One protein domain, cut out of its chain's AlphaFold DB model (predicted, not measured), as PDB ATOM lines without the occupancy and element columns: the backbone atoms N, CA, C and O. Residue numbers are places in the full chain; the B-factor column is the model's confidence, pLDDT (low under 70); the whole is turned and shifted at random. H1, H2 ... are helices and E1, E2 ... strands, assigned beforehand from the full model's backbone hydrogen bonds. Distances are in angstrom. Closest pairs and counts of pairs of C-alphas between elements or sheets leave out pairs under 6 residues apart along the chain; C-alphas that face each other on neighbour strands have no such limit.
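Overview. This is residues 21 to 132 of the 238 residues of an uncharacterized protein of Endozoicomonas elysicola (UniProt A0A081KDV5). Two small, strongly twisted sheets of four strands sit next to each other along a flat body, joined where E3 runs on into E4; the sheet E1 E4 E5 E6 is curled like part of a barrel and H2 covers E1 and E4, while the sheet E3 E2 E7 E8 has no named helix on it. Residues 22 to 28, of which 28 belongs to H1, stick out from the body. The printed part has 112 residues, with two named helices and eight named strands in the order H1 E1 E2 E3 E4 E5 E6 E7 E8 H2; both sheets are antiparallel and the class is mixed, helices and strands. The whole is compact, with a radius of gyration of the C-alphas of 14.9 A, and spans 43 by 39 by 20 A.

Arrangement. In the first sheet, E1 (residues 36 to 41) is the antiparallel neighbour of E4 (residues 66 to 70), with N 40 and O 67 at 2.8 A. E4, E5 (residues 75 to 81) and E6 (residues 84 to 87) form a meander, each strand the antiparallel neighbour of the one before. N 78 and O 66 are 2.7 A apart, and N 81 and O 84 2.8 A. The pairing is staggered: E5 pairs with E4 over residues 75 to 78 and with E6 over residues 78 to 81. H2 (residues 116 to 128) is on this sheet, at a height over the sheet of 9.0 A, in two layers, a helix on one face of a sheet. It lies over E1 and E4 and runs slantwise to the strands, at 55 degrees to E1 on the local plane; the closest C-alphas of H2 and E4 are those of Leu 122 and Leu 69, 6.4 A. In the second sheet, E2 (residues 46 to 51) and E3 (residues 60 to 63) form a hairpin, with N 48 and O 62 at 2.8 A. E2 is also the antiparallel neighbour of E7 (residues 97 to 104), with N 49 and O 101 at 2.8 A. E7 and E8 (residues 109 to 111) form a hairpin, with N 102 and O 111 at 2.8 A. E7 bends by 61 degrees at residue 100. E3 runs on into E4 across a break of 2 residues, at 83 degrees. H1 (residues 28 to 33) is on neither sheet and is apart from H2. In H1 and H2 every O i to N i+4 pair is within hydrogen-bond range.

Along the chain. H1 begins at C-alpha 28, (-20.364, -38.572, -28.983). E7, the longest strand by residues, is 19.8 A long, E5 17.9 A, E2 16.9 A and E1 13.8 A. H2 is 18.4 A long and ends at C-alpha 128, (-25.827, -38.263, -55.808).

Size, cuts and confidence. The two C-alphas farthest apart are those of Pro 56 and Tyr 128, 45.2 A. The printed part has no cut and no long link. Mean pLDDT of the printed part is 88.3; residues 21 to 26, 28 to 32 and 94 to 96 are under 70.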
ATOM      1  N   ASP A  21     -18.032 -40.839 -25.456       67.31
ATOM      2  CA  ASP A  21     -17.798 -42.233 -25.803       67.31
ATOM      3  C   ASP A  21     -16.655 -42.783 -24.934       67.31
ATOM      4  O   ASP A  21     -15.544 -42.248 -24.895       67.31
ATOM      5  N   MET A  22     -16.932 -43.851 -24.185       65.50
ATOM      6  CA  MET A  22     -15.980 -44.396 -23.209       65.50
ATOM      7  C   MET A  22     -14.728 -45.019 -23.849       65.50
ATOM      8  O   MET A  22     -13.715 -45.168 -23.159       65.50
ATOM      9  N   PHE A  23     -14.777 -45.381 -25.133       64.62
ATOM     10  CA  PHE A  23     -13.690 -46.033 -25.861       64.62
ATOM     11  C   PHE A  23     -12.813 -45.020 -26.599       64.62
ATOM     12  O   PHE A  23     -11.586 -45.112 -26.530       64.62
ATOM     13  N   THR A  24     -13.415 -44.023 -27.248       62.25
ATOM     14  CA  THR A  24     -12.676 -42.966 -27.959       62.25
ATOM     15  C   THR A  24     -12.280 -41.811 -27.040       62.25
ATOM     16  O   THR A  24     -11.359 -41.061 -27.362       62.25
ATOM     17  N   ARG A  25     -12.950 -41.672 -25.884       66.50
ATOM     18  CA  ARG A  25     -12.857 -40.526 -24.958       66.50
ATOM     19  C   ARG A  25     -13.170 -39.179 -25.616       66.50
ATOM     20  O   ARG A  25     -12.813 -38.140 -25.061       66.50
ATOM     21  N   LYS A  26     -13.828 -39.194 -26.776       69.75
ATOM     22  CA  LYS A  26     -14.310 -38.005 -27.479       69.75
ATOM     23  C   LYS A  26     -15.807 -37.803 -27.190       69.75
ATOM     24  O   LYS A  26     -16.498 -38.782 -26.882       69.75
ATOM     25  N   PRO A  27     -16.324 -36.563 -27.254       74.19
ATOM     26  CA  PRO A  27     -17.761 -36.312 -27.279       74.19
ATOM     27  C   PRO A  27     -18.439 -37.158 -28.363       74.19
ATOM     28  O   PRO A  27     -17.915 -37.292 -29.467       74.19
ATOM     29  N   LEU A  28     -19.605 -37.726 -28.060       64.56
ATOM     30  CA  LEU A  28     -20.364 -38.572 -28.983       64.56
ATOM     31  C   LEU A  28     -20.688 -37.827 -30.285       64.56
ATOM     32  O   LEU A  28     -20.649 -38.414 -31.363       64.56
ATOM     33  N   ASP A  29     -20.925 -36.519 -30.193       60.88
ATOM     34  CA  ASP A  29     -21.148 -35.658 -31.353       60.88
ATOM     35  C   ASP A  29     -19.911 -35.563 -32.258       60.88
ATOM     36  O   ASP A  29     -20.055 -35.580 -33.478       60.88
ATOM     37  N   GLU A  30     -18.697 -35.543 -31.694       61.91
ATOM     38  CA  GLU A  30     -17.451 -35.589 -32.476       61.91
ATOM     39  C   GLU A  30     -17.260 -36.957 -33.146       61.91
ATOM     40  O   GLU A  30     -16.853 -37.028 -34.303       61.91
ATOM     41  N   VAL A  31     -17.591 -38.051 -32.452       63.25
ATOM     42  CA  VAL A  31     -17.525 -39.412 -33.019       63.25
ATOM     43  C   VAL A  31     -18.495 -39.557 -34.193       63.25
ATOM     44  O   VAL A  31     -18.116 -40.057 -35.251       63.25
ATOM     45  N   ASN A  32     -19.717 -39.047 -34.041       66.81
ATOM     46  CA  ASN A  32     -20.722 -39.035 -35.102       66.81
ATOM     47  C   ASN A  32     -20.321 -38.133 -36.280       66.81
ATOM     48  O   ASN A  32     -20.693 -38.408 -37.419       66.81
ATOM     49  N   GLN A  33     -19.568 -37.060 -36.034       72.19
ATOM     50  CA  GLN A  33     -19.065 -36.161 -37.077       72.19
ATOM     51  C   GLN A  33     -17.884 -36.752 -37.864       72.19
ATOM     52  O   GLN A  33     -17.791 -36.534 -39.071       72.19
ATOM     53  N   HIS A  34     -17.036 -37.561 -37.227       82.00
ATOM     54  CA  HIS A  34     -15.916 -38.250 -37.888       82.00
ATOM     55  C   HIS A  34     -16.296 -39.579 -38.564       82.00
ATOM     56  O   HIS A  34     -15.440 -40.291 -39.090       82.00
ATOM     57  N   GLN A  35     -17.584 -39.915 -38.581       90.50
ATOM     58  CA  GLN A  35     -18.114 -41.084 -39.269       90.50
ATOM     59  C   GLN A  35     -17.843 -41.007 -40.776       90.50
ATOM     60  O   GLN A  35     -18.179 -40.017 -41.428       90.50
ATOM     61  N   ILE A  36     -17.271 -42.071 -41.343       94.50
ATOM     62  CA  ILE A  36     -17.046 -42.186 -42.788       94.50
ATOM     63  C   ILE A  36     -18.391 -42.414 -43.485       94.50
ATOM     64  O   ILE A  36     -19.130 -43.330 -43.133       94.50
ATOM     65  N   ILE A  37     -18.697 -41.610 -44.501       95.00
ATOM     66  CA  ILE A  37     -19.970 -41.681 -45.241       95.00
ATOM     67  C   ILE A  37     -19.793 -42.073 -46.707       95.00
ATOM     68  O   ILE A  37     -20.737 -42.546 -47.347       95.00
ATOM     69  N   ARG A  38     -18.590 -41.891 -47.258       96.12
ATOM     70  CA  ARG A  38     -18.277 -42.277 -48.634       96.12
ATOM     71  C   ARG A  38     -16.808 -42.634 -48.776       96.12
ATOM     72  O   ARG A  38     -15.964 -42.001 -48.153       96.12
ATOM     73  N   ILE A  39     -16.509 -43.599 -49.638       97.62
ATOM     74  CA  ILE A  39     -15.145 -43.965 -50.025       97.62
ATOM     75  C   ILE A  39     -14.979 -44.027 -51.547       97.62
ATOM     76  O   ILE A  39     -15.921 -44.370 -52.271       97.62
ATOM     77  N   ALA A  40     -13.769 -43.735 -52.020       97.75
ATOM     78  CA  ALA A  40     -13.338 -43.853 -53.411       97.75
ATOM     79  C   ALA A  40     -11.980 -44.577 -53.472       97.75
ATOM     80  O   ALA A  40     -11.037 -44.130 -52.816       97.75
ATOM     81  N   PRO A  41     -11.853 -45.705 -54.197       97.50
ATOM     82  CA  PRO A  41     -10.615 -46.482 -54.223       97.50
ATOM     83  C   PRO A  41      -9.461 -45.665 -54.807       97.50
ATOM     84  O   PRO A  41      -9.649 -44.918 -55.770       97.50
ATOM     85  N   GLU A  42      -8.260 -45.844 -54.258       96.19
ATOM     86  CA  GLU A  42      -7.066 -45.240 -54.842       96.19
ATOM     87  C   GLU A  42      -6.522 -46.115 -55.978       96.19
ATOM     88  O   GLU A  42      -6.233 -47.302 -55.792       96.19
ATOM     89  N   LEU A  43      -6.413 -45.525 -57.171       94.44
ATOM     90  CA  LEU A  43      -6.101 -46.235 -58.419       94.44
ATOM     91  C   LEU A  43      -4.917 -45.641 -59.193       94.44
ATOM     92  O   LEU A  43      -4.463 -46.254 -60.160       94.44
ATOM     93  N   ASP A  44      -4.395 -44.492 -58.768       93.50
ATOM     94  CA  ASP A  44      -3.328 -43.755 -59.456       93.50
ATOM     95  C   ASP A  44      -1.938 -44.055 -58.866       93.50
ATOM     96  O   ASP A  44      -0.906 -43.679 -59.425       93.50
ATOM     97  N   GLY A  45      -1.892 -44.820 -57.771       92.44
ATOM     98  CA  GLY A  45      -0.660 -45.286 -57.137       92.44
ATOM     99  C   GLY A  45      -0.087 -44.306 -56.120       92.44
ATOM    100  O   GLY A  45       1.111 -44.375 -55.831       92.44
ATOM    101  N   MET A  46      -0.925 -43.416 -55.583       95.69
ATOM    102  CA  MET A  46      -0.551 -42.536 -54.482       95.69
ATOM    103  C   MET A  46      -0.278 -43.334 -53.204       95.69
ATOM    104  O   MET A  46      -0.917 -44.350 -52.908       95.69
ATOM    105  N   GLU A  47       0.700 -42.864 -52.440       96.12
ATOM    106  CA  GLU A  47       1.148 -43.507 -51.210       96.12
ATOM    107  C   GLU A  47       1.131 -42.523 -50.045       96.12
ATOM    108  O   GLU A  47       1.330 -41.323 -50.214       96.12
ATOM    109  N   MET A  48       0.920 -43.039 -48.842       95.56
ATOM    110  CA  MET A  48       1.145 -42.317 -47.600       95.56
ATOM    111  C   MET A  48       2.617 -42.429 -47.205       95.56
ATOM    112  O   MET A  48       3.199 -43.515 -47.280       95.56
ATOM    113  N   LEU A  49       3.200 -41.323 -46.754       94.75
ATOM    114  CA  LEU A  49       4.517 -41.274 -46.133       94.75
ATOM    115  C   LEU A  49       4.377 -41.314 -44.613       94.75
ATOM    116  O   LEU A  49       3.538 -40.616 -44.042       94.75
ATOM    117  N   TYR A  50       5.220 -42.113 -43.963       92.44
ATOM    118  CA  TYR A  50       5.279 -42.177 -42.507       92.44
ATOM    119  C   TYR A  50       6.698 -42.371 -41.982       92.44
ATOM    120  O   TYR A  50       7.565 -42.932 -42.661       92.44
ATOM    121  N   SER A  51       6.925 -41.916 -40.758       89.38
ATOM    122  CA  SER A  51       8.145 -42.145 -39.983       89.38
ATOM    123  C   SER A  51       7.854 -43.075 -38.801       89.38
ATOM    124  O   SER A  51       6.697 -43.352 -38.498       89.38
ATOM    125  N   ASN A  52       8.890 -43.606 -38.149       84.50
ATOM    126  CA  ASN A  52       8.770 -44.315 -36.871       84.50
ATOM    127  C   ASN A  52       9.996 -44.061 -35.988       84.50
ATOM    128  O   ASN A  52      11.094 -43.806 -36.496       84.50
ATOM    129  N   ASP A  53       9.825 -44.187 -34.670       82.06
ATOM    130  CA  ASP A  53      10.899 -43.928 -33.700       82.06
ATOM    131  C   ASP A  53      12.037 -44.956 -33.786       82.06
ATOM    132  O   ASP A  53      13.184 -44.664 -33.438       82.06
ATOM    133  N   ALA A  54      11.747 -46.156 -34.299       76.69
ATOM    134  CA  ALA A  54      12.737 -47.211 -34.496       76.69
ATOM    135  C   ALA A  54      13.779 -46.869 -35.580       76.69
ATOM    136  O   ALA A  54      14.901 -47.379 -35.532       76.69
ATOM    137  N   ASN A  55      13.442 -46.011 -36.552       79.75
ATOM    138  CA  ASN A  55      14.328 -45.625 -37.654       79.75
ATOM    139  C   ASN A  55      14.368 -44.095 -37.840       79.75
ATOM    140  O   ASN A  55      13.847 -43.578 -38.835       79.75
ATOM    141  N   PRO A  56      15.033 -43.356 -36.931       81.94
ATOM    142  CA  PRO A  56      15.076 -41.900 -36.993       81.94
ATOM    143  C   PRO A  56      15.646 -41.382 -38.320       81.94
ATOM    144  O   PRO A  56      16.706 -41.820 -38.776       81.94
ATOM    145  N   GLY A  57      14.955 -40.416 -38.933       83.06
ATOM    146  CA  GLY A  57      15.376 -39.777 -40.187       83.06
ATOM    147  C   GLY A  57      15.093 -40.588 -41.456       83.06
ATOM    148  O   GLY A  57      15.522 -40.180 -42.537       83.06
ATOM    149  N   LYS A  58      14.378 -41.714 -41.351       86.81
ATOM    150  CA  LYS A  58      13.930 -42.506 -42.499       86.81
ATOM    151  C   LYS A  58      12.420 -42.375 -42.679       86.81
ATOM    152  O   LYS A  58      11.664 -42.535 -41.728       86.81
ATOM    153  N   LEU A  59      12.009 -42.131 -43.919       88.50
ATOM    154  CA  LEU A  59      10.612 -42.200 -44.330       88.50
ATOM    155  C   LEU A  59      10.330 -43.546 -44.988       88.50
ATOM    156  O   LEU A  59      11.153 -44.087 -45.736       88.50
ATOM    157  N   PHE A  60       9.146 -44.059 -44.711       89.00
ATOM    158  CA  PHE A  60       8.577 -45.239 -45.332       89.00
ATOM    159  C   PHE A  60       7.346 -44.822 -46.121       89.00
ATOM    160  O   PHE A  60       6.696 -43.831 -45.794       89.00
ATOM    161  N   SER A  61       7.034 -45.579 -47.170       90.81
ATOM    162  CA  SER A  61       5.822 -45.372 -47.946       90.81
ATOM    163  C   SER A  61       4.910 -46.585 -47.866       90.81
ATOM    164  O   SER A  61       5.347 -47.721 -47.646       90.81
ATOM    165  N   MET A  62       3.621 -46.326 -48.019       90.81
ATOM    166  CA  MET A  62       2.559 -47.310 -47.916       90.81
ATOM    167  C   MET A  62       1.447 -46.963 -48.889       90.81
ATOM    168  O   MET A  62       1.100 -45.798 -49.044       90.81
ATOM    169  N   LYS A  63       0.871 -47.973 -49.536       94.12
ATOM    170  CA  LYS A  63      -0.232 -47.752 -50.467       94.12
ATOM    171  C   LYS A  63      -1.465 -47.235 -49.737       94.12
ATOM    172  O   LYS A  63      -1.820 -47.758 -48.685       94.12
ATOM    173  N   ILE A  64      -2.107 -46.237 -50.331       96.56
ATOM    174  CA  ILE A  64      -3.427 -45.784 -49.905       96.56
ATOM    175  C   ILE A  64      -4.456 -46.815 -50.371       96.56
ATOM    176  O   ILE A  64      -4.409 -47.249 -51.521       96.56
ATOM    177  N   LEU A  65      -5.366 -47.219 -49.482       97.00
ATOM    178  CA  LEU A  65      -6.468 -48.111 -49.843       97.00
ATOM    179  C   LEU A  65      -7.529 -47.352 -50.642       97.00
ATOM    180  O   LEU A  65      -7.907 -47.727 -51.753       97.00
ATOM    181  N   CYS A  66      -8.030 -46.276 -50.050       98.00
ATOM    182  CA  CYS A  66      -9.064 -45.431 -50.620       98.00
ATOM    183  C   CYS A  66      -9.019 -44.047 -49.977       98.00
ATOM    184  O   CYS A  66      -8.359 -43.844 -48.963       98.00
ATOM    185  N   TRP A  67      -9.732 -43.101 -50.567       98.31
ATOM    186  CA  TRP A  67     -10.019 -41.795 -49.987       98.31
ATOM    187  C   TRP A  67     -11.413 -41.829 -49.378       98.31
ATOM    188  O   TRP A  67     -12.331 -42.377 -49.991       98.31
ATOM    189  N   ALA A  68     -11.577 -41.260 -48.190       97.75
ATOM    190  CA  ALA A  68     -12.825 -41.268 -47.444       97.75
ATOM    191  C   ALA A  68     -13.313 -39.854 -47.166       97.75
ATOM    192  O   ALA A  68     -12.521 -38.999 -46.793       97.75
ATOM    193  N   LEU A  69     -14.618 -39.644 -47.314       96.88
ATOM    194  CA  LEU A  69     -15.332 -38.458 -46.865       96.88
ATOM    195  C   LEU A  69     -16.009 -38.763 -45.528       96.88
ATOM    196  O   LEU A  69     -16.765 -39.736 -45.425       96.88
ATOM    197  N   MET A  70     -15.755 -37.917 -44.539       94.62
ATOM    198  CA  MET A  70     -16.379 -37.938 -43.222       94.62
ATOM    199  C   MET A  70     -17.636 -37.056 -43.202       94.62
ATOM    200  O   MET A  70     -17.831 -36.191 -44.060       94.62
ATOM    201  N   LYS A  71     -18.509 -37.266 -42.212       91.75
ATOM    202  CA  LYS A  71     -19.768 -36.518 -42.050       91.75
ATOM    203  C   LYS A  71     -19.555 -35.019 -41.808       91.75
ATOM    204  O   LYS A  71     -20.402 -34.220 -42.199       91.75
ATOM    205  N   ASP A  72     -18.429 -34.633 -41.211       90.81
ATOM    206  CA  ASP A  72     -18.016 -33.236 -41.023       90.81
ATOM    207  C   ASP A  72     -17.480 -32.551 -42.297       90.81
ATOM    208  O   ASP A  72     -17.185 -31.355 -42.277       90.81
ATOM    209  N   GLY A  73     -17.392 -33.280 -43.413       92.06
ATOM    210  CA  GLY A  73     -16.871 -32.784 -44.685       92.06
ATOM    211  C   GLY A  73     -15.358 -32.934 -44.844       92.06
ATOM    212  O   GLY A  73     -14.828 -32.609 -45.907       92.06
ATOM    213  N   THR A  74     -14.652 -33.440 -43.831       94.94
ATOM    214  CA  THR A  74     -13.228 -33.766 -43.938       94.94
ATOM    215  C   THR A  74     -13.038 -34.921 -44.912       94.94
ATOM    216  O   THR A  74     -13.849 -35.845 -44.969       94.94
ATOM    217  N   ILE A  75     -11.953 -34.871 -45.683       97.06
ATOM    218  CA  ILE A  75     -11.530 -35.974 -46.541       97.06
ATOM    219  C   ILE A  75     -10.136 -36.408 -46.119       97.06
ATOM    220  O   ILE A  75      -9.263 -35.561 -45.913       97.06
ATOM    221  N   ASP A  76      -9.918 -37.717 -46.021       97.12
ATOM    222  CA  ASP A  76      -8.598 -38.271 -45.735       97.12
ATOM    223  C   ASP A  76      -8.348 -39.599 -46.457       97.12
ATOM    224  O   ASP A  76      -9.278 -40.294 -46.874       97.12
ATOM    225  N   ALA A  77      -7.076 -39.957 -46.619       97.50
ATOM    226  CA  ALA A  77      -6.705 -41.275 -47.116       97.50
ATOM    227  C   ALA A  77      -6.937 -42.327 -46.025       97.50
ATOM    228  O   ALA A  77      -6.593 -42.107 -44.868       97.50
ATOM    229  N   LEU A  78      -7.467 -43.489 -46.389       97.19
ATOM    230  CA  LEU A  78      -7.595 -44.639 -45.505       97.19
ATOM    231  C   LEU A  78      -6.494 -45.657 -45.760       97.19
ATOM    232  O   LEU A  78      -6.105 -45.927 -46.900       97.19
ATOM    233  N   ILE A  79      -6.036 -46.254 -44.665       94.25
ATOM    234  CA  ILE A  79      -4.913 -47.180 -44.644       94.25
ATOM    235  C   ILE A  79      -5.236 -48.370 -43.732       94.25
ATOM    236  O   ILE A  79      -5.624 -48.155 -42.581       94.25
ATOM    237  N   PRO A  80      -5.022 -49.620 -44.179       92.56
ATOM    238  CA  PRO A  80      -4.986 -50.774 -43.291       92.56
ATOM    239  C   PRO A  80      -3.737 -50.697 -42.412       92.56
ATOM    240  O   PRO A  80      -2.612 -50.867 -42.884       92.56
ATOM    241  N   TRP A  81      -3.938 -50.421 -41.129       88.00
ATOM    242  CA  TRP A  81      -2.876 -50.263 -40.152       88.00
ATOM    243  C   TRP A  81      -3.104 -51.180 -38.958       88.00
ATOM    244  O   TRP A  81      -4.066 -51.020 -38.202       88.00
ATOM    245  N   LEU A  82      -2.196 -52.139 -38.770       86.31
ATOM    246  CA  LEU A  82      -2.330 -53.184 -37.757       86.31
ATOM    247  C   LEU A  82      -3.685 -53.891 -37.902       86.31
ATOM    248  O   LEU A  82      -3.932 -54.527 -38.918       86.31
ATOM    249  N   ASN A  83      -4.563 -53.792 -36.911       87.50
ATOM    250  CA  ASN A  83      -5.840 -54.500 -36.856       87.50
ATOM    251  C   ASN A  83      -7.041 -53.671 -37.346       87.50
ATOM    252  O   ASN A  83      -8.180 -54.122 -37.241       87.50
ATOM    253  N   LYS A  84      -6.822 -52.455 -37.860       88.38
ATOM    254  CA  LYS A  84      -7.901 -51.530 -38.232       88.38
ATOM    255  C   LYS A  84      -7.593 -50.753 -39.504       88.38
ATOM    256  O   LYS A  84      -6.448 -50.645 -39.926       88.38
ATOM    257  N   VAL A  85      -8.635 -50.192 -40.107       92.75
ATOM    258  CA  VAL A  85      -8.497 -49.170 -41.148       92.75
ATOM    259  C   VAL A  85      -8.559 -47.813 -40.465       92.75
ATOM    260  O   VAL A  85      -9.474 -47.572 -39.677       92.75
ATOM    261  N   VAL A  86      -7.580 -46.953 -40.728       92.06
ATOM    262  CA  VAL A  86      -7.480 -45.628 -40.102       92.06
ATOM    263  C   VAL A  86      -7.348 -44.529 -41.148       92.06
ATOM    264  O   VAL A  86      -6.732 -44.772 -42.192       92.06
ATOM    265  N   PRO A  87      -7.871 -43.323 -40.868       94.81
ATOM    266  CA  PRO A  87      -7.457 -42.117 -41.565       94.81
ATOM    267  C   PRO A  87      -5.950 -41.904 -41.402       94.81
ATOM    268  O   PRO A  87      -5.398 -42.032 -40.307       94.81
ATOM    269  N   ALA A  88      -5.275 -41.597 -42.501       94.44
ATOM    270  CA  ALA A  88      -3.834 -41.432 -42.566       94.44
ATOM    271  C   ALA A  88      -3.342 -40.357 -41.593       94.44
ATOM    272  O   ALA A  88      -2.367 -40.586 -40.883       94.44
ATOM    273  N   ARG A  89      -4.036 -39.217 -41.495       92.69
ATOM    274  CA  ARG A  89      -3.653 -38.108 -40.605       92.69
ATOM    275  C   ARG A  89      -3.876 -38.417 -39.123       92.69
ATOM    276  O   ARG A  89      -3.298 -37.744 -38.273       92.69
ATOM    277  N   GLU A  90      -4.672 -39.434 -38.797       90.50
ATOM    278  CA  GLU A  90      -4.823 -39.926 -37.422       90.50
ATOM    279  C   GLU A  90      -3.702 -40.892 -37.008       90.50
ATOM    280  O   GLU A  90      -3.624 -41.289 -35.840       90.50
ATOM    281  N   LEU A  91      -2.812 -41.270 -37.934       86.88
ATOM    282  CA  LEU A  91      -1.685 -42.135 -37.625       86.88
ATOM    283  C   LEU A  91      -0.640 -41.385 -36.787       86.88
ATOM    284  O   LEU A  91       0.178 -40.618 -37.297       86.88
ATOM    285  N   ASN A  92      -0.684 -41.631 -35.479       81.12
ATOM    286  CA  ASN A  92       0.196 -41.007 -34.502       81.12
ATOM    287  C   ASN A  92       0.533 -41.975 -33.357       81.12
ATOM    288  O   ASN A  92       0.163 -41.758 -32.201       81.12
ATOM    289  N   ASP A  93       1.200 -43.075 -33.693       74.88
ATOM    290  CA  ASP A  93       1.676 -44.067 -32.734       74.88
ATOM    291  C   ASP A  93       3.214 -44.018 -32.680       74.88
ATOM    292  O   ASP A  93       3.851 -44.359 -33.674       74.88
ATOM    293  N   PRO A  94       3.830 -43.640 -31.544       59.94
ATOM    294  CA  PRO A  94       5.290 -43.546 -31.418       59.94
ATOM    295  C   PRO A  94       6.051 -44.822 -31.804       59.94
ATOM    296  O   PRO A  94       7.137 -44.772 -32.379       59.94
ATOM    297  N   LEU A  95       5.477 -45.992 -31.514       63.25
ATOM    298  CA  LEU A  95       6.113 -47.277 -31.805       63.25
ATOM    299  C   LEU A  95       5.898 -47.696 -33.255       63.25
ATOM    300  O   LEU A  95       6.796 -48.270 -33.873       63.25
ATOM    301  N   ASN A  96       4.714 -47.408 -33.791       69.00
ATOM    302  CA  ASN A  96       4.280 -47.984 -35.055       69.00
ATOM    303  C   ASN A  96       4.430 -46.999 -36.227       69.00
ATOM    304  O   ASN A  96       4.892 -47.399 -37.298       69.00
ATOM    305  N   GLY A  97       4.105 -45.720 -36.043       81.38
ATOM    306  CA  GLY A  97       4.445 -44.671 -36.995       81.38
ATOM    307  C   GLY A  97       3.664 -43.362 -36.862       81.38
ATOM    308  O   GLY A  97       2.590 -43.299 -36.259       81.38
ATOM    309  N   HIS A  98       4.213 -42.326 -37.494       88.75
ATOM    310  CA  HIS A  98       3.630 -40.989 -37.610       88.75
ATOM    311  C   HIS A  98       3.421 -40.622 -39.073       88.75
ATOM    312  O   HIS A  98       4.300 -40.862 -39.901       88.75
ATOM    313  N   TRP A  99       2.279 -40.022 -39.390       94.44
ATOM    314  CA  TRP A  99       2.019 -39.472 -40.718       94.44
ATOM    315  C   TRP A  99       2.949 -38.299 -41.052       94.44
ATOM    316  O   TRP A  99       3.136 -37.394 -40.242       94.44
ATOM    317  N   GLU A 100       3.488 -38.299 -42.272       94.75
ATOM    318  CA  GLU A 100       4.449 -37.293 -42.759       94.75
ATOM    319  C   GLU A 100       4.022 -36.649 -44.088       94.75
ATOM    320  O   GLU A 100       4.724 -35.792 -44.623       94.75
ATOM    321  N   GLY A 101       2.886 -37.065 -44.653       96.31
ATOM    322  CA  GLY A 101       2.384 -36.580 -45.935       96.31
ATOM    323  C   GLY A 101       1.985 -37.701 -46.885       96.31
ATOM    324  O   GLY A 101       1.847 -38.867 -46.514       96.31
ATOM    325  N   TYR A 102       1.830 -37.329 -48.146       97.31
ATOM    326  CA  TYR A 102       1.529 -38.211 -49.261       97.31
ATOM    327  C   TYR A 102       2.600 -38.098 -50.339       97.31
ATOM    328  O   TYR A 102       3.346 -37.117 -50.404       97.31
ATOM    329  N   PHE A 103       2.668 -39.104 -51.199       97.06
ATOM    330  CA  PHE A 103       3.620 -39.178 -52.290       97.06
ATOM    331  C   PHE A 103       2.956 -39.675 -53.567       97.06
ATOM    332  O   PHE A 103       2.339 -40.742 -53.599       97.06
ATOM    333  N   ASP A 104       3.121 -38.901 -54.632       95.06
ATOM    334  CA  ASP A 104       2.704 -39.262 -55.978       95.06
ATOM    335  C   ASP A 104       3.909 -39.830 -56.730       95.06
ATOM    336  O   ASP A 104       4.839 -39.107 -57.095       95.06
ATOM    337  N   LYS A 105       3.879 -41.140 -56.985       88.94
ATOM    338  CA  LYS A 105       4.935 -41.844 -57.723       88.94
ATOM    339  C   LYS A 105       5.008 -41.470 -59.199       88.94
ATOM    340  O   LYS A 105       6.076 -41.592 -59.792       88.94
ATOM    341  N   VAL A 106       3.890 -41.080 -59.801       89.88
ATOM    342  CA  VAL A 106       3.815 -40.749 -61.229       89.88
ATOM    343  C   VAL A 106       4.488 -39.408 -61.484       89.88
ATOM    344  O   VAL A 106       5.242 -39.264 -62.447       89.88
ATOM    345  N   HIS A 107       4.242 -38.445 -60.600       91.25
ATOM    346  CA  HIS A 107       4.762 -37.084 -60.713       91.25
ATOM    347  C   HIS A 107       6.003 -36.820 -59.845       91.25
ATOM    348  O   HIS A 107       6.515 -35.704 -59.869       91.25
ATOM    349  N   ASP A 108       6.474 -37.821 -59.095       92.75
ATOM    350  CA  ASP A 108       7.660 -37.779 -58.225       92.75
ATOM    351  C   ASP A 108       7.654 -36.587 -57.252       92.75
ATOM    352  O   ASP A 108       8.628 -35.840 -57.129       92.75
ATOM    353  N   HIS A 109       6.523 -36.363 -56.575       94.75
ATOM    354  CA  HIS A 109       6.392 -35.259 -55.623       94.75
ATOM    355  C   HIS A 109       5.615 -35.644 -54.366       94.75
ATOM    356  O   HIS A 109       4.694 -36.460 -54.390       94.75
ATOM    357  N   ALA A 110       6.000 -35.013 -53.257       95.94
ATOM    358  CA  ALA A 110       5.288 -35.102 -51.994       95.94
ATOM    359  C   ALA A 110       4.246 -33.983 -51.875       95.94
ATOM    360  O   ALA A 110       4.468 -32.861 -52.339       95.94
ATOM    361  N   PHE A 111       3.131 -34.287 -51.222       96.50
ATOM    362  CA  PHE A 111       2.028 -33.360 -50.992       96.50
ATOM    363  C   PHE A 111       1.361 -33.649 -49.641       96.50
ATOM    364  O   PHE A 111       1.546 -34.716 -49.065       96.50
ATOM    365  N   PHE A 112       0.610 -32.687 -49.107       96.56
ATOM    366  CA  PHE A 112      -0.011 -32.802 -47.777       96.56
ATOM    367  C   PHE A 112      -1.535 -32.749 -47.829       96.56
ATOM    368  O   PHE A 112      -2.197 -33.337 -46.977       96.56
ATOM    369  N   GLU A 113      -2.090 -32.064 -48.829       96.25
ATOM    370  CA  GLU A 113      -3.532 -31.907 -49.003       96.25
ATOM    371  C   GLU A 113      -4.122 -32.967 -49.921       96.25
ATOM    372  O   GLU A 113      -3.452 -33.473 -50.818       96.25
ATOM    373  N   VAL A 114      -5.398 -33.280 -49.713       96.19
ATOM    374  CA  VAL A 114      -6.126 -34.198 -50.590       96.19
ATOM    375  C   VAL A 114      -6.141 -33.633 -52.019       96.19
ATOM    376  O   VAL A 114      -6.469 -32.458 -52.202       96.19
ATOM    377  N   PRO A 115      -5.819 -34.435 -53.052       95.62
ATOM    378  CA  PRO A 115      -5.859 -33.974 -54.434       95.62
ATOM    379  C   PRO A 115      -7.258 -33.492 -54.845       95.62
ATOM    380  O   PRO A 115      -8.252 -34.170 -54.588       95.62
ATOM    381  N   GLU A 116      -7.343 -32.370 -55.567       95.69
ATOM    382  CA  GLU A 116      -8.624 -31.733 -55.935       95.69
ATOM    383  C   GLU A 116      -9.593 -32.675 -56.666       95.69
ATOM    384  O   GLU A 116     -10.802 -32.621 -56.456       95.69
ATOM    385  N   HIS A 117      -9.074 -33.572 -57.508       95.12
ATOM    386  CA  HIS A 117      -9.913 -34.529 -58.227       95.12
ATOM    387  C   HIS A 117     -10.558 -35.566 -57.294       95.12
ATOM    388  O   HIS A 117     -11.680 -35.987 -57.566       95.12
ATOM    389  N   ARG A 118      -9.899 -35.941 -56.185       96.81
ATOM    390  CA  ARG A 118     -10.465 -36.837 -55.161       96.81
ATOM    391  C   ARG A 118     -11.527 -36.134 -54.333       96.81
ATOM    392  O   ARG A 118     -12.566 -36.728 -54.058       96.81
ATOM    393  N   VAL A 119     -11.303 -34.859 -54.012       97.31
ATOM    394  CA  VAL A 119     -12.319 -34.013 -53.370       97.31
ATOM    395  C   VAL A 119     -13.572 -33.953 -54.242       97.31
ATOM    396  O   VAL A 119     -14.653 -34.339 -53.802       97.31
ATOM    397  N   ALA A 120     -13.414 -33.584 -55.516       97.50
ATOM    398  CA  ALA A 120     -14.529 -33.494 -56.451       97.50
ATOM    399  C   ALA A 120     -15.249 -34.841 -56.648       97.50
ATOM    400  O   ALA A 120     -16.475 -34.869 -56.742       97.50
ATOM    401  N   GLU A 121     -14.523 -35.959 -56.721       97.56
ATOM    402  CA  GLU A 121     -15.114 -37.298 -56.832       97.56
ATOM    403  C   GLU A 121     -16.032 -37.611 -55.642       97.56
ATOM    404  O   GLU A 121     -17.199 -37.966 -55.837       97.56
ATOM    405  N   LEU A 122     -15.532 -37.438 -54.417       96.88
ATOM    406  CA  LEU A 122     -16.263 -37.760 -53.191       96.88
ATOM    407  C   LEU A 122     -17.451 -36.820 -52.951       96.88
ATOM    408  O   LEU A 122     -18.542 -37.294 -52.626       96.88
ATOM    409  N   GLU A 123     -17.280 -35.515 -53.175       95.62
ATOM    410  CA  GLU A 123     -18.359 -34.526 -53.047       95.62
ATOM    411  C   GLU A 123     -19.493 -34.784 -54.048       95.62
ATOM    412  O   GLU A 123     -20.676 -34.758 -53.701       95.62
ATOM    413  N   ASN A 124     -19.163 -35.087 -55.306       96.31
ATOM    414  CA  ASN A 124     -20.187 -35.429 -56.294       96.31
ATOM    415  C   ASN A 124     -20.859 -36.771 -55.970       96.31
ATOM    416  O   ASN A 124     -22.068 -36.914 -56.173       96.31
ATOM    417  N   ALA A 125     -20.106 -37.740 -55.442       95.00
ATOM    418  CA  ALA A 125     -20.649 -39.033 -55.052       95.00
ATOM    419  C   ALA A 125     -21.658 -38.916 -53.901       95.00
ATOM    420  O   ALA A 125     -22.734 -39.500 -54.006       95.00
ATOM    421  N   VAL A 126     -21.358 -38.151 -52.842       93.56
ATOM    422  CA  VAL A 126     -22.291 -37.967 -51.712       93.56
ATOM    423  C   VAL A 126     -23.536 -37.170 -52.111       93.56
ATOM    424  O   VAL A 126     -24.634 -37.475 -51.659       93.56
ATOM    425  N   ASN A 127     -23.400 -36.200 -53.022       92.19
ATOM    426  CA  ASN A 127     -24.543 -35.440 -53.534       92.19
ATOM    427  C   ASN A 127     -25.515 -36.312 -54.344       92.19
ATOM    428  O   ASN A 127     -26.719 -36.060 -54.348       92.19
ATOM    429  N   TYR A 128     -25.002 -37.327 -55.044       94.31
ATOM    430  CA  TYR A 128     -25.827 -38.263 -55.808       94.31
ATOM    431  C   TYR A 128     -26.381 -39.405 -54.939       94.31
ATOM    432  O   TYR A 128     -27.532 -39.805 -55.108       94.31
ATOM    433  N   TYR A 129     -25.568 -39.927 -54.018       90.88
ATOM    434  CA  TYR A 129     -25.913 -40.998 -53.083       90.88
ATOM    435  C   TYR A 129     -25.932 -40.440 -51.653       90.88
ATOM    436  O   TYR A 129     -24.915 -40.540 -50.958       90.88
ATOM    437  N   PRO A 130     -27.050 -39.838 -51.210       78.12
ATOM    438  CA  PRO A 130     -27.117 -39.243 -49.884       78.12
ATOM    439  C   PRO A 130     -26.909 -40.303 -48.788       78.12
ATOM    440  O   PRO A 130     -27.268 -41.470 -48.994       78.12
ATOM    441  N   PRO A 131     -26.347 -39.911 -47.626       74.62
ATOM    442  CA  PRO A 131     -26.175 -40.805 -46.489       74.62
ATOM    443  C   PRO A 131     -27.496 -41.465 -46.094       74.62
ATOM    444  O   PRO A 131     -28.557 -40.840 -46.151       74.62
ATOM    445  N   ILE A 132     -27.420 -42.733 -45.700       77.75
ATOM    446  CA  ILE A 132     -28.593 -43.471 -45.236       77.75
ATOM    447  C   ILE A 132     -28.895 -43.028 -43.803       77.75
ATOM    448  O   ILE A 132     -27.970 -42.826 -43.020       77.75
TER     449      ILE A 132